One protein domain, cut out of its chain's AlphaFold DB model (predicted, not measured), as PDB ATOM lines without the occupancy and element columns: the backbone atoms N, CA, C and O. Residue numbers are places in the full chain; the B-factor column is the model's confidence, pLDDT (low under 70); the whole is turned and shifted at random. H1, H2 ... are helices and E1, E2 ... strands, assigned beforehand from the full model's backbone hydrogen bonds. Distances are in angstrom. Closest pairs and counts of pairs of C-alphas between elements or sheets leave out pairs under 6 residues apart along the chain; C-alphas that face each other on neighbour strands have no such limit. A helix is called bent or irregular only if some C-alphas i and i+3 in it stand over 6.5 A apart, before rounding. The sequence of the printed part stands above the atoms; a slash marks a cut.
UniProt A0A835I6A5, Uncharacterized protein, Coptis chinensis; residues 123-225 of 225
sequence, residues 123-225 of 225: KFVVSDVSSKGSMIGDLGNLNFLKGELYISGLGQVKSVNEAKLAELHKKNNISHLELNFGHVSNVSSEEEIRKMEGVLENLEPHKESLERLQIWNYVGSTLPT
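AT A GLANCE: This is residues 123 to 225 of the 225 residues of an uncharacterized protein of Coptis chinensis (UniProt A0A835I6A5). The chain winds in stacked turns, each passing through a strand on one side and a helix on the other: the parallel strands E1, E2, E3 and E4 make one wall, and H1, H2 and H3 stand off from it on the opposite side, where H2 touches both H1 and H3. The wall's other face is bare of named helices. Along the 103 printed residues come E1, H1, E2, H2, E3, H3 and E4, three helices and four strands; the sheet's order is E1, E2, E3, E4. The class is mixed, helices and strands, though under half of the residues, 46, are in named elements. The whole is compact, with a radius of gyration of the C-alphas of 12.9 A and spans of 37 by 31 by 21 A.

HOW THE PARTS SIT: Start at E1, residues 123 to 125, an edge strand, parallel to E2, residues 146 to 152, at 31 degrees; look there for N 124 and O 150, 2.8 A apart and within hydrogen-bond range. E2 is parallel to E3, residues 173 to 180, at 13 degrees, with N 151 and O 178 at 2.8 A. E3 bends by 59 degrees at residue 176. It is parallel to E4, residues 212 to 216, the other edge strand, at 14 degrees, with N 179 and O 214 at 2.8 A. Now look between the strands: H1, residues 136 to 139, only grazes the sheet, with 6 pairs of C-alphas within 10 A. H2, residues 160 to 164, is not on the sheet, and neither is H3, residues 190 to 203. H1 touches H2, the closest C-alphas being those of Gly 137 and Glu 162, 5.7 A apart. H2 touches H3, the closest C-alphas being those of Val 160 and Val 199, 5.0 A apart. H1 and H3 are apart. E1, H1, E2, then E2, H2, E3, then E3, H3, E4 are strand-helix-strand units, two parallel neighbour strands with a helix between, each with a right-handed crossover. In H2 and H3 every O i to N i+4 pair is within hydrogen-bond range; H1 is too short for such a pair.

IN THESE COORDINATES: Find C-alpha 123 at (14.372, 120.363, 132.510), where E1 begins. E2 runs 17.4 A and E3 20.2 A. Find C-alpha 190 at (27.861, 106.860, 154.209); from there H3 runs 20.0 A to residue 203. E4, 13.3 A long, ends at C-alpha 216, (23.929, 110.389, 136.200). E1 and H2 each measure 6.6 A; H1, 6.1 A, is neither bent nor irregular, but only just.

THE WHOLE: The C-alphas of Phe 144 and Ser 188 are the two farthest apart, at 38.0 A. The printed part has no cut, and its six links are short. Mean pLDDT of the printed part is 90.2; look at residues 184 to 188 for the values under 70.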
ATOM      1  N   LYS A 123      13.384 120.362 131.425       89.62
ATOM      2  CA  LYS A 123      14.372 120.363 132.510       89.62
ATOM      3  C   LYS A 123      13.754 120.855 133.809       89.62
ATOM      4  O   LYS A 123      13.213 121.953 133.845       89.62
ATOM      5  N   PHE A 124      13.919 120.106 134.890       92.81
ATOM      6  CA  PHE A 124      13.624 120.517 136.256       92.81
ATOM      7  C   PHE A 124      14.921 120.570 137.076       92.81
ATOM      8  O   PHE A 124      15.794 119.710 136.945       92.81
ATOM      9  N   VAL A 125      15.082 121.608 137.898       90.81
ATOM     10  CA  VAL A 125      16.291 121.820 138.708       90.81
ATOM     11  C   VAL A 125      15.886 121.859 140.171       90.81
ATOM     12  O   VAL A 125      15.192 122.782 140.589       90.81
ATOM     13  N   VAL A 126      16.322 120.873 140.947       92.00
ATOM     14  CA  VAL A 126      16.218 120.891 142.408       92.00
ATOM     15  C   VAL A 126      17.344 121.764 142.946       92.00
ATOM     16  O   VAL A 126      18.510 121.567 142.599       92.00
ATOM     17  N   SER A 127      16.998 122.765 143.750       88.31
ATOM     18  CA  SER A 127      17.964 123.759 144.211       88.31
ATOM     19  C   SER A 127      17.486 124.410 145.502       88.31
ATOM     20  O   SER A 127      16.430 125.031 145.520       88.31
ATOM     21  N   ASP A 128      18.275 124.325 146.572       78.44
ATOM     22  CA  ASP A 128      17.995 125.034 147.830       78.44
ATOM     23  C   ASP A 128      18.827 126.320 147.949       78.44
ATOM     24  O   ASP A 128      19.431 126.629 148.977       78.44
ATOM     25  N   VAL A 129      18.896 127.100 146.868       74.62
ATOM     26  CA  VAL A 129      19.557 128.411 146.901       74.62
ATOM     27  C   VAL A 129      18.721 129.365 147.754       74.62
ATOM     28  O   VAL A 129      17.671 129.855 147.330       74.62
ATOM     29  N   SER A 130      19.189 129.613 148.982       75.19
ATOM     30  CA  SER A 130      18.589 130.540 149.954       75.19
ATOM     31  C   SER A 130      17.087 130.311 150.188       75.19
ATOM     32  O   SER A 130      16.342 131.273 150.374       75.19
ATOM     33  N   SER A 131      16.623 129.055 150.129       76.25
ATOM     34  CA  SER A 131      15.203 128.678 150.259       76.25
ATOM     35  C   SER A 131      14.253 129.295 149.220       76.25
ATOM     36  O   SER A 131      13.035 129.298 149.427       76.25
ATOM     37  N   LYS A 132      14.797 129.807 148.107       78.81
ATOM     38  CA  LYS A 132      14.047 130.394 146.982       78.81
ATOM     39  C   LYS A 132      13.890 129.449 145.797       78.81
ATOM     40  O   LYS A 132      13.084 129.731 144.912       78.81
ATOM     41  N   GLY A 133      14.686 128.388 145.751       85.62
ATOM     42  CA  GLY A 133      14.651 127.431 144.660       85.62
ATOM     43  C   GLY A 133      13.593 126.348 144.842       85.62
ATOM     44  O   GLY A 133      13.000 126.187 145.911       85.62
ATOM     45  N   SER A 134      13.349 125.645 143.746       90.06
ATOM     46  CA  SER A 134      12.376 124.573 143.642       90.06
ATOM     47  C   SER A 134      12.840 123.308 144.345       90.06
ATOM     48  O   SER A 134      14.002 122.899 144.244       90.06
ATOM     49  N   MET A 135      11.886 122.670 145.007       93.38
ATOM     50  CA  MET A 135      12.029 121.387 145.679       93.38
ATOM     51  C   MET A 135      11.524 120.272 144.767       93.38
ATOM     52  O   MET A 135      10.694 120.495 143.888       93.38
ATOM     53  N   ILE A 136      11.996 119.043 144.973       95.44
ATOM     54  CA  ILE A 136      11.577 117.925 144.112       95.44
ATOM     55  C   ILE A 136      10.068 117.636 144.230       95.44
ATOM     56  O   ILE A 136       9.427 117.263 143.248       95.44
ATOM     57  N   GLY A 137       9.484 117.914 145.400       95.25
ATOM     58  CA  GLY A 137       8.045 117.816 145.646       95.25
ATOM     59  C   GLY A 137       7.181 118.774 144.819       95.25
ATOM     60  O   GLY A 137       6.004 118.492 144.609       95.25
ATOM     61  N   ASP A 138       7.746 119.852 144.264       94.50
ATOM     62  CA  ASP A 138       6.993 120.815 143.444       94.50
ATOM     63  C   ASP A 138       6.498 120.182 142.124       94.50
ATOM     64  O   ASP A 138       5.594 120.702 141.467       94.50
ATOM     65  N   LEU A 139       7.050 119.021 141.742       96.06
ATOM     66  CA  LEU A 139       6.572 118.212 140.620       96.06
ATOM     67  C   LEU A 139       5.247 117.487 140.903       96.06
ATOM     68  O   LEU A 139       4.616 117.026 139.949       96.06
ATOM     69  N   GLY A 140       4.816 117.353 142.162       95.88
ATOM     70  CA  GLY A 140       3.686 116.499 142.554       95.88
ATOM     71  C   GLY A 140       2.392 116.784 141.785       95.88
ATOM     72  O   GLY A 140       1.735 115.869 141.301       95.88
ATOM     73  N   ASN A 141       2.079 118.059 141.540       93.81
ATOM     74  CA  ASN A 141       0.838 118.460 140.861       93.81
ATOM     75  C   ASN A 141       0.903 118.414 139.323       93.81
ATOM     76  O   ASN A 141      -0.098 118.681 138.654       93.81
ATOM     77  N   LEU A 142       2.060 118.101 138.734       96.06
ATOM     78  CA  LEU A 142       2.298 118.196 137.289       96.06
ATOM     79  C   LEU A 142       2.006 116.874 136.565       96.06
ATOM     80  O   LEU A 142       2.864 116.305 135.890       96.06
ATOM     81  N   ASN A 143       0.785 116.362 136.717       95.88
ATOM     82  CA  ASN A 143       0.413 115.019 136.252       95.88
ATOM     83  C   ASN A 143       0.234 114.906 134.728       95.88
ATOM     84  O   ASN A 143       0.266 113.805 134.186       95.88
ATOM     85  N   PHE A 144       0.077 116.027 134.018       96.75
ATOM     86  CA  PHE A 144      -0.056 116.031 132.555       96.75
ATOM     87  C   PHE A 144       1.280 116.101 131.806       96.75
ATOM     88  O   PHE A 144       1.268 116.150 130.569       96.75
ATOM     89  N   LEU A 145       2.411 116.110 132.522       97.00
ATOM     90  CA  LEU A 145       3.734 116.083 131.907       97.00
ATOM     91  C   LEU A 145       3.896 114.850 131.024       97.00
ATOM     92  O   LEU A 145       3.496 113.744 131.390       97.00
ATOM     93  N   LYS A 146       4.487 115.063 129.849       95.25
ATOM     94  CA  LYS A 146       4.679 114.023 128.848       95.25
ATOM     95  C   LYS A 146       5.988 114.155 128.081       95.25
ATOM     96  O   LYS A 146       6.521 115.254 127.938       95.25
ATOM     97  N   GLY A 147       6.410 113.040 127.492       94.06
ATOM     98  CA  GLY A 147       7.625 112.949 126.692       94.06
ATOM     99  C   GLY A 147       8.857 112.837 127.576       94.06
ATOM    100  O   GLY A 147       8.977 111.875 128.336       94.06
ATOM    101  N   GLU A 148       9.753 113.814 127.463       93.44
ATOM    102  CA  GLU A 148      11.066 113.801 128.106       93.44
ATOM    103  C   GLU A 148      11.117 114.751 129.304       93.44
ATOM    104  O   GLU A 148      10.673 115.902 129.218       93.44
ATOM    105  N   LEU A 149      11.687 114.275 130.410       94.81
ATOM    106  CA  LEU A 149      11.946 115.064 131.607       94.81
ATOM    107  C   LEU A 149      13.369 114.801 132.105       94.81
ATOM    108  O   LEU A 149      13.699 113.690 132.516       94.81
ATOM    109  N   TYR A 150      14.192 115.846 132.132       94.06
ATOM    110  CA  TYR A 150      15.495 115.828 132.791       94.06
ATOM    111  C   TYR A 150      15.400 116.490 134.169       94.06
ATOM    112  O   TYR A 150      15.041 117.662 134.273       94.06
ATOM    113  N   ILE A 151      15.739 115.766 135.233       94.94
ATOM    114  CA  ILE A 151      15.757 116.260 136.613       94.94
ATOM    115  C   ILE A 151      17.205 116.348 137.086       94.94
ATOM    116  O   ILE A 151      17.932 115.359 137.098       94.94
ATOM    117  N   SER A 152      17.620 117.534 137.517       92.50
ATOM    118  CA  SER A 152      18.973 117.794 138.021       92.50
ATOM    119  C   SER A 152      18.967 118.289 139.461       92.50
ATOM    120  O   SER A 152      17.955 118.794 139.942       92.50
ATOM    121  N   GLY A 153      20.109 118.160 140.139       91.44
ATOM    122  CA  GLY A 153      20.280 118.620 141.519       91.44
ATOM    123  C   GLY A 153      19.739 117.650 142.569       91.44
ATOM    124  O   GLY A 153      19.550 118.048 143.713       91.44
ATOM    125  N   LEU A 154      19.516 116.376 142.217       93.50
ATOM    126  CA  LEU A 154      18.931 115.393 143.141       93.50
ATOM    127  C   LEU A 154      19.779 115.145 144.400       93.50
ATOM    128  O   LEU A 154      19.229 114.772 145.432       93.50
ATOM    129  N   GLY A 155      21.090 115.421 144.378       90.19
ATOM    130  CA  GLY A 155      21.929 115.380 145.583       90.19
ATOM    131  C   GLY A 155      21.520 116.394 146.666       90.19
ATOM    132  O   GLY A 155      21.799 116.180 147.849       90.19
ATOM    133  N   GLN A 156      20.811 117.465 146.287       89.44
ATOM    134  CA  GLN A 156      20.313 118.496 147.206       89.44
ATOM    135  C   GLN A 156      18.992 118.122 147.895       89.44
ATOM    136  O   GLN A 156      18.562 118.838 148.798       89.44
ATOM    137  N   VAL A 157      18.352 117.011 147.511       92.06
ATOM    138  CA  VAL A 157      17.122 116.541 148.163       92.06
ATOM    139  C   VAL A 157      17.417 116.237 149.636       92.06
ATOM    140  O   VAL A 157      18.412 115.579 149.971       92.06
ATOM    141  N   LYS A 158      16.576 116.762 150.534       88.50
ATOM    142  CA  LYS A 158      16.837 116.750 151.983       88.50
ATOM    143  C   LYS A 158      16.380 115.469 152.655       88.50
ATOM    144  O   LYS A 158      16.928 115.092 153.685       88.50
ATOM    145  N   SER A 159      15.361 114.815 152.105       91.25
ATOM    146  CA  SER A 159      14.803 113.602 152.693       91.25
ATOM    147  C   SER A 159      14.133 112.707 151.661       91.25
ATOM    148  O   SER A 159      13.663 113.159 150.620       91.25
ATOM    149  N   VAL A 160      14.005 111.435 152.021       93.25
ATOM    150  CA  VAL A 160      13.248 110.435 151.262       93.25
ATOM    151  C   VAL A 160      11.777 110.838 151.099       93.25
ATOM    152  O   VAL A 160      11.184 110.646 150.042       93.25
ATOM    153  N   ASN A 161      11.189 111.464 152.124       94.81
ATOM    154  CA  ASN A 161       9.808 111.949 152.068       94.81
ATOM    155  C   ASN A 161       9.628 113.057 151.027       94.81
ATOM    156  O   ASN A 161       8.590 113.112 150.381       94.81
ATOM    157  N   GLU A 162      10.633 113.914 150.837       94.19
ATOM    158  CA  GLU A 162      10.594 114.952 149.807       94.19
ATOM    159  C   GLU A 162      10.537 114.337 148.402       94.19
ATOM    160  O   GLU A 162       9.749 114.785 147.574       94.19
ATOM    161  N   ALA A 163      11.305 113.268 148.156       96.31
ATOM    162  CA  ALA A 163      11.282 112.543 146.885       96.31
ATOM    163  C   ALA A 163       9.895 111.947 146.582       96.31
ATOM    164  O   ALA A 163       9.410 112.092 145.461       96.31
ATOM    165  N   LYS A 164       9.210 111.384 147.591       96.88
ATOM    166  CA  LYS A 164       7.845 110.839 147.434       96.88
ATOM    167  C   LYS A 164       6.833 111.879 146.960       96.88
ATOM    168  O   LYS A 164       5.950 111.558 146.169       96.88
ATOM    169  N   LEU A 165       6.966 113.127 147.417       97.06
ATOM    170  CA  LEU A 165       6.068 114.224 147.033       97.06
ATOM    171  C   LEU A 165       6.146 114.557 145.539       97.06
ATOM    172  O   LEU A 165       5.237 115.187 145.008       97.06
ATOM    173  N   ALA A 166       7.208 114.132 144.850       96.88
ATOM    174  CA  ALA A 166       7.324 114.308 143.411       96.88
ATOM    175  C   ALA A 166       6.294 113.479 142.638       96.88
ATOM    176  O   ALA A 166       6.002 113.822 141.494       96.88
ATOM    177  N   GLU A 167       5.771 112.397 143.230       97.44
ATOM    178  CA  GLU A 167       4.744 111.516 142.663       97.44
ATOM    179  C   GLU A 167       5.002 111.178 141.178       97.44
ATOM    180  O   GLU A 167       4.128 111.348 140.322       97.44
ATOM    181  N   LEU A 168       6.231 110.762 140.823       97.25
ATOM    182  CA  LEU A 168       6.573 110.494 139.415       97.25
ATOM    183  C   LEU A 168       5.760 109.328 138.835       97.25
ATOM    184  O   LEU A 168       5.474 109.333 137.638       97.25
ATOM    185  N   HIS A 169       5.297 108.396 139.670       96.06
ATOM    186  CA  HIS A 169       4.374 107.328 139.281       96.06
ATOM    187  C   HIS A 169       3.043 107.849 138.711       96.06
ATOM    188  O   HIS A 169       2.408 107.150 137.932       96.06
ATOM    189  N   LYS A 170       2.604 109.074 139.035       96.94
ATOM    190  CA  LYS A 170       1.373 109.653 138.456       96.94
ATOM    191  C   LYS A 170       1.582 110.254 137.066       96.94
ATOM    192  O   LYS A 170       0.610 110.548 136.372       96.94
ATOM    193  N   LYS A 171       2.834 110.434 136.633       96.31
ATOM    194  CA  LYS A 171       3.204 111.080 135.363       96.31
ATOM    195  C   LYS A 171       3.307 110.048 134.241       96.31
ATOM    196  O   LYS A 171       4.342 109.893 133.600       96.31
ATOM    197  N   ASN A 172       2.199 109.356 133.997       95.19
ATOM    198  CA  ASN A 172       2.086 108.208 133.090       95.19
ATOM    199  C   ASN A 172       2.303 108.506 131.592       95.19
ATOM    200  O   ASN A 172       2.186 107.605 130.770       95.19
ATOM    201  N   ASN A 173       2.592 109.755 131.218       96.12
ATOM    202  CA  ASN A 173       2.908 110.126 129.837       96.12
ATOM    203  C   ASN A 173       4.395 110.468 129.639       96.12
ATOM    204  O   ASN A 173       4.786 110.867 128.538       96.12
ATOM    205  N   ILE A 174       5.220 110.361 130.686       96.81
ATOM    206  CA  ILE A 174       6.675 110.472 130.571       96.81
ATOM    207  C   ILE A 174       7.208 109.141 130.046       96.81
ATOM    208  O   ILE A 174       7.018 108.101 130.682       96.81
ATOM    209  N   SER A 175       7.875 109.196 128.894       96.06
ATOM    210  CA  SER A 175       8.538 108.043 128.280       96.06
ATOM    211  C   SER A 175      10.051 108.073 128.442       96.06
ATOM    212  O   SER A 175      10.695 107.032 128.370       96.06
ATOM    213  N   HIS A 176      10.627 109.245 128.704       96.44
ATOM    214  CA  HIS A 176      12.063 109.419 128.877       96.44
ATOM    215  C   HIS A 176      12.331 110.209 130.151       96.44
ATOM    216  O   HIS A 176      11.896 111.355 130.285       96.44
ATOM    217  N   LEU A 177      13.048 109.593 131.084       96.69
ATOM    218  CA  LEU A 177      13.421 110.212 132.345       96.69
ATOM    219  C   LEU A 177      14.933 110.177 132.510       96.69
ATOM    220  O   LEU A 177      15.564 109.122 132.457       96.69
ATOM    221  N   GLU A 178      15.502 111.341 132.771       96.06
ATOM    222  CA  GLU A 178      16.904 111.472 133.123       96.06
ATOM    223  C   GLU A 178      17.032 112.049 134.530       96.06
ATOM    224  O   GLU A 178      16.480 113.106 134.838       96.06
ATOM    225  N   LEU A 179      17.772 111.358 135.390       95.88
ATOM    226  CA  LEU A 179      17.988 111.717 136.784       95.88
ATOM    227  C   LEU A 179      19.460 112.060 136.987       95.88
ATOM    228  O   LEU A 179      20.336 111.238 136.731       95.88
ATOM    229  N   ASN A 180      19.758 113.267 137.454       93.81
ATOM    230  CA  ASN A 180      21.122 113.719 137.687       93.81
ATOM    231  C   ASN A 180      21.289 114.243 139.114       93.81
ATOM    232  O   ASN A 180      20.686 115.242 139.521       93.81
ATOM    233  N   PHE A 181      22.160 113.579 139.868       91.56
ATOM    234  CA  PHE A 181      22.448 113.931 141.256       91.56
ATOM    235  C   PHE A 181      23.407 115.121 141.420       91.56
ATOM    236  O   PHE A 181      23.506 115.670 142.516       91.56
ATOM    237  N   GLY A 182      24.003 115.604 140.328       84.62
ATOM    238  CA  GLY A 182      24.975 116.697 140.306       84.62
ATOM    239  C   GLY A 182      26.404 116.226 140.577       84.62
ATOM    240  O   GLY A 182      26.627 115.095 140.996       84.62
ATOM    241  N   HIS A 183      27.392 117.090 140.323       70.19
ATOM    242  CA  HIS A 183      28.775 116.808 140.709       70.19
ATOM    243  C   HIS A 183      28.886 116.840 142.228       70.19
ATOM    244  O   HIS A 183      28.951 117.906 142.838       70.19
ATOM    245  N   VAL A 184      28.911 115.661 142.834       60.81
ATOM    246  CA  VAL A 184      29.099 115.528 144.270       60.81
ATOM    247  C   VAL A 184      30.603 115.463 144.529       60.81
ATOM    248  O   VAL A 184      31.193 114.396 144.644       60.81
ATOM    249  N   SER A 185      31.259 116.626 144.518       56.72
ATOM    250  CA  SER A 185      32.722 116.713 144.633       56.72
ATOM    251  C   SER A 185      33.258 116.212 145.980       56.72
ATOM    252  O   SER A 185      34.445 115.930 146.068       56.72
ATOM    253  N   ASN A 186      32.391 116.072 146.992       55.53
ATOM    254  CA  ASN A 186      32.729 115.635 148.346       55.53
ATOM    255  C   ASN A 186      31.650 114.709 148.956       55.53
ATOM    256  O   ASN A 186      31.239 114.957 150.089       55.53
ATOM    257  N   VAL A 187      31.162 113.665 148.257       59.06
ATOM    258  CA  VAL A 187      30.398 112.610 148.972       59.06
ATOM    259  C   VAL A 187      31.372 112.005 149.965       59.06
ATOM    260  O   VAL A 187      32.327 111.337 149.571       59.06
ATOM    261  N   SER A 188      31.202 112.326 151.236       64.50
ATOM    262  CA  SER A 188      32.235 112.045 152.236       64.50
ATOM    263  C   SER A 188      31.710 111.216 153.394       64.50
ATOM    264  O   SER A 188      32.506 110.702 154.178       64.50
ATOM    265  N   SER A 189      30.394 110.998 153.464       84.38
ATOM    266  CA  SER A 189      29.787 110.139 154.474       84.38
ATOM    267  C   SER A 189      28.873 109.076 153.867       84.38
ATOM    268  O   SER A 189      28.168 109.298 152.884       84.38
ATOM    269  N   GLU A 190      28.835 107.913 154.513       87.94
ATOM    270  CA  GLU A 190      27.861 106.860 154.209       87.94
ATOM    271  C   GLU A 190      26.408 107.338 154.355       87.94
ATOM    272  O   GLU A 190      25.505 106.779 153.739       87.94
ATOM    273  N   GLU A 191      26.160 108.356 155.184       88.19
ATOM    274  CA  GLU A 191      24.832 108.942 155.362       88.19
ATOM    275  C   GLU A 191      24.343 109.627 154.082       88.19
ATOM    276  O   GLU A 191      23.201 109.416 153.674       88.19
ATOM    277  N   GLU A 192      25.209 110.384 153.402       85.94
ATOM    278  CA  GLU A 192      24.871 111.003 152.117       85.94
ATOM    279  C   GLU A 192      24.576 109.953 151.043       85.94
ATOM    280  O   GLU A 192      23.613 110.106 150.292       85.94
ATOM    281  N   ILE A 193      25.349 108.861 151.017       90.00
ATOM    282  CA  ILE A 193      25.123 107.727 150.111       90.00
ATOM    283  C   ILE A 193      23.756 107.096 150.390       90.00
ATOM    284  O   ILE A 193      22.922 107.036 149.488       90.00
ATOM    285  N   ARG A 194      23.477 106.718 151.647       91.69
ATOM    286  CA  ARG A 194      22.182 106.144 152.059       91.69
ATOM    287  C   ARG A 194      21.012 107.073 151.740       91.69
ATOM    288  O   ARG A 194      19.942 106.617 151.339       91.69
ATOM    289  N   LYS A 195      21.204 108.388 151.883       91.06
ATOM    290  CA  LYS A 195      20.206 109.389 151.495       91.06
ATOM    291  C   LYS A 195      19.953 109.361 149.987       91.06
ATOM    292  O   LYS A 195      18.795 109.380 149.587       91.06
ATOM    293  N   MET A 196      20.995 109.319 149.156       91.44
ATOM    294  CA  MET A 196      20.849 109.254 147.695       91.44
ATOM    295  C   MET A 196      20.165 107.962 147.244       91.44
ATOM    296  O   MET A 196      19.282 108.028 146.392       91.44
ATOM    297  N   GLU A 197      20.523 106.823 147.842       94.19
ATOM    298  CA  GLU A 197      19.865 105.529 147.611       94.19
ATOM    299  C   GLU A 197      18.373 105.615 147.964       94.19
ATOM    300  O   GLU A 197      17.515 105.320 147.135       94.19
ATOM    301  N   GLY A 198      18.046 106.141 149.151       95.12
ATOM    302  CA  GLY A 198      16.662 106.355 149.569       95.12
ATOM    303  C   GLY A 198      15.897 107.327 148.664       95.12
ATOM    304  O   GLY A 198      14.732 107.091 148.358       95.12
ATOM    305  N   VAL A 199      16.528 108.408 148.199       95.69
ATOM    306  CA  VAL A 199      15.917 109.332 147.230       95.69
ATOM    307  C   VAL A 199      15.617 108.610 145.923       95.69
ATOM    308  O   VAL A 199      14.496 108.719 145.438       95.69
ATOM    309  N   LEU A 200      16.575 107.863 145.370       95.75
ATOM    310  CA  LEU A 200      16.392 107.157 144.104       95.75
ATOM    311  C   LEU A 200      15.275 106.108 144.192       95.75
ATOM    312  O   LEU A 200      14.427 106.070 143.304       95.75
ATOM    313  N   GLU A 201      15.244 105.327 145.275       96.00
ATOM    314  CA  GLU A 201      14.192 104.337 145.550       96.00
ATOM    315  C   GLU A 201      12.804 104.988 145.544       96.00
ATOM    316  O   GLU A 201      11.876 104.483 144.927       96.00
ATOM    317  N   ASN A 202      12.668 106.159 146.175       96.69
ATOM    318  CA  ASN A 202      11.367 106.773 146.452       96.69
ATOM    319  C   ASN A 202      10.918 107.796 145.398       96.69
ATOM    320  O   ASN A 202       9.858 108.407 145.548       96.69
ATOM    321  N   LEU A 203      11.707 107.996 144.338       96.38
ATOM    322  CA  LEU A 203      11.262 108.744 143.164       96.38
ATOM    323  C   LEU A 203      10.199 107.968 142.377       96.38
ATOM    324  O   LEU A 203       9.330 108.610 141.794       96.38
ATOM    325  N   GLU A 204      10.270 106.630 142.369       95.25
ATOM    326  CA  GLU A 204       9.276 105.700 141.802       95.25
ATOM    327  C   GLU A 204       8.618 106.208 140.499       95.25
ATOM    328  O   GLU A 204       7.439 106.575 140.492       95.25
ATOM    329  N   PRO A 205       9.355 106.291 139.373       95.44
ATOM    330  CA  PRO A 205       8.758 106.696 138.105       95.44
ATOM    331  C   PRO A 205       7.735 105.668 137.607       95.44
ATOM    332  O   PRO A 205       7.797 104.483 137.937       95.44
ATOM    333  N   HIS A 206       6.793 106.116 136.775       95.31
ATOM    334  CA  HIS A 206       5.766 105.244 136.208       95.31
ATOM    335  C   HIS A 206       6.388 104.189 135.273       95.31
ATOM    336  O   HIS A 206       6.808 104.505 134.160       95.31
ATOM    337  N   LYS A 207       6.445 102.930 135.730       91.94
ATOM    338  CA  LYS A 207       7.209 101.851 135.078       91.94
ATOM    339  C   LYS A 207       6.679 101.490 133.678       91.94
ATOM    340  O   LYS A 207       7.476 101.225 132.791       91.94
ATOM    341  N   GLU A 208       5.361 101.512 133.457       94.94
ATOM    342  CA  GLU A 208       4.762 101.041 132.191       94.94
ATOM    343  C   GLU A 208       4.923 102.014 131.018       94.94
ATOM    344  O   GLU A 208       4.931 101.593 129.865       94.94
ATOM    345  N   SER A 209       5.028 103.317 131.294       93.94
ATOM    346  CA  SER A 209       5.166 104.333 130.239       93.94
ATOM    347  C   SER A 209       6.618 104.633 129.895       93.94
ATOM    348  O   SER A 209       6.877 105.270 128.879       93.94
ATOM    349  N   LEU A 210       7.553 104.228 130.758       95.06
ATOM    350  CA  LEU A 210       8.949 104.615 130.672       95.06
ATOM    351  C   LEU A 210       9.702 103.721 129.681       95.06
ATOM    352  O   LEU A 210       9.927 102.541 129.922       95.06
ATOM    353  N   GLU A 211      10.132 104.315 128.574       96.62
ATOM    354  CA  GLU A 211      10.919 103.668 127.521       96.62
ATOM    355  C   GLU A 211      12.427 103.815 127.767       96.62
ATOM    356  O   GLU A 211      13.217 102.955 127.375       96.62
ATOM    357  N   ARG A 212      12.847 104.908 128.419       96.06
ATOM    358  CA  ARG A 212      14.253 105.190 128.731       96.06
ATOM    359  C   ARG A 212      14.408 105.819 130.113       96.06
ATOM    360  O   ARG A 212      13.791 106.839 130.412       96.06
ATOM    361  N   LEU A 213      15.310 105.244 130.908       95.62
ATOM    362  CA  LEU A 213      15.792 105.795 132.173       95.62
ATOM    363  C   LEU A 213      17.311 105.957 132.110       95.62
ATOM    364  O   LEU A 213      18.020 105.000 131.803       95.62
ATOM    365  N   GLN A 214      17.815 107.147 132.421       95.44
ATOM    366  CA  GLN A 214      19.249 107.383 132.595       95.44
ATOM    367  C   GLN A 214      19.507 108.021 133.951       95.44
ATOM    368  O   GLN A 214      18.785 108.922 134.374       95.44
ATOM    369  N   ILE A 215      20.548 107.550 134.628       94.56
ATOM    370  CA  ILE A 215      20.940 108.030 135.949       94.56
ATOM    371  C   ILE A 215      22.393 108.483 135.869       94.56
ATOM    372  O   ILE A 215      23.270 107.735 135.440       94.56
ATOM    373  N   TRP A 216      22.640 109.719 136.287       92.75
ATOM    374  CA  TRP A 216      23.929 110.389 136.200       92.75
ATOM    375  C   TRP A 216      24.418 110.803 137.585       92.75
ATOM    376  O   TRP A 216      23.644 111.304 138.407       92.75
ATOM    377  N   ASN A 217      25.729 110.668 137.805       91.00
ATOM    378  CA  ASN A 217      26.418 111.075 139.037       91.00
ATOM    379  C   ASN A 217      25.846 110.440 140.319       91.00
ATOM    380  O   ASN A 217      25.924 111.016 141.402       91.00
ATOM    381  N   TYR A 218      25.247 109.259 140.191       90.88
ATOM    382  CA  TYR A 218      24.800 108.463 141.321       90.88
ATOM    383  C   TYR A 218      25.978 107.678 141.896       90.88
ATOM    384  O   TYR A 218      26.700 107.012 141.158       90.88
ATOM    385  N   VAL A 219      26.171 107.777 143.208       88.88
ATOM    386  CA  VAL A 219      27.280 107.136 143.940       88.88
ATOM    387  C   VAL A 219      26.808 106.018 144.870       88.88
ATOM    388  O   VAL A 219      27.623 105.406 145.555       88.88
ATOM    389  N   GLY A 220      25.494 105.777 144.917       86.81
ATOM    390  CA  GLY A 220      24.919 104.661 145.653       86.81
ATOM    391  C   GLY A 220      25.343 103.325 145.058       86.81
ATOM    392  O   GLY A 220      25.638 103.209 143.868       86.81
ATOM    393  N   SER A 221      25.375 102.315 145.915       85.94
ATOM    394  CA  SER A 221      25.746 100.949 145.544       85.94
ATOM    395  C   SER A 221      24.534 100.091 145.180       85.94
ATOM    396  O   SER A 221      24.678  99.045 144.551       85.94
ATOM    397  N   THR A 222      23.339 100.546 145.556       87.56
ATOM    398  CA  THR A 222      22.068  99.861 145.320       87.56
ATOM    399  C   THR A 222      21.269 100.544 144.213       87.56
ATOM    400  O   THR A 222      21.360 101.755 144.021       87.56
ATOM    401  N   LEU A 223      20.504  99.769 143.447       82.75
ATOM    402  CA  LEU A 223      19.542 100.278 142.468       82.75
ATOM    403  C   LEU A 223      18.118 100.003 142.960       82.75
ATOM    404  O   LEU A 223      17.950  99.082 143.763       82.75
ATOM    405  N   PRO A 224      17.114 100.753 142.470       79.75
ATOM    406  CA  PRO A 224      15.751 100.593 142.944       79.75
ATOM    407  C   PRO A 224      15.148  99.223 142.674       79.75
ATOM    408  O   PRO A 224      15.450  98.610 141.644       79.75
ATOM    409  N   THR A 225      14.266  98.787 143.574       71.25
ATOM    410  CA  THR A 225      13.581  97.482 143.503       71.25
ATOM    411  C   THR A 225      12.242  97.453 142.744       71.25
ATOM    412  O   THR A 225      11.560  98.487 142.514       71.25
TER     413      THR A 225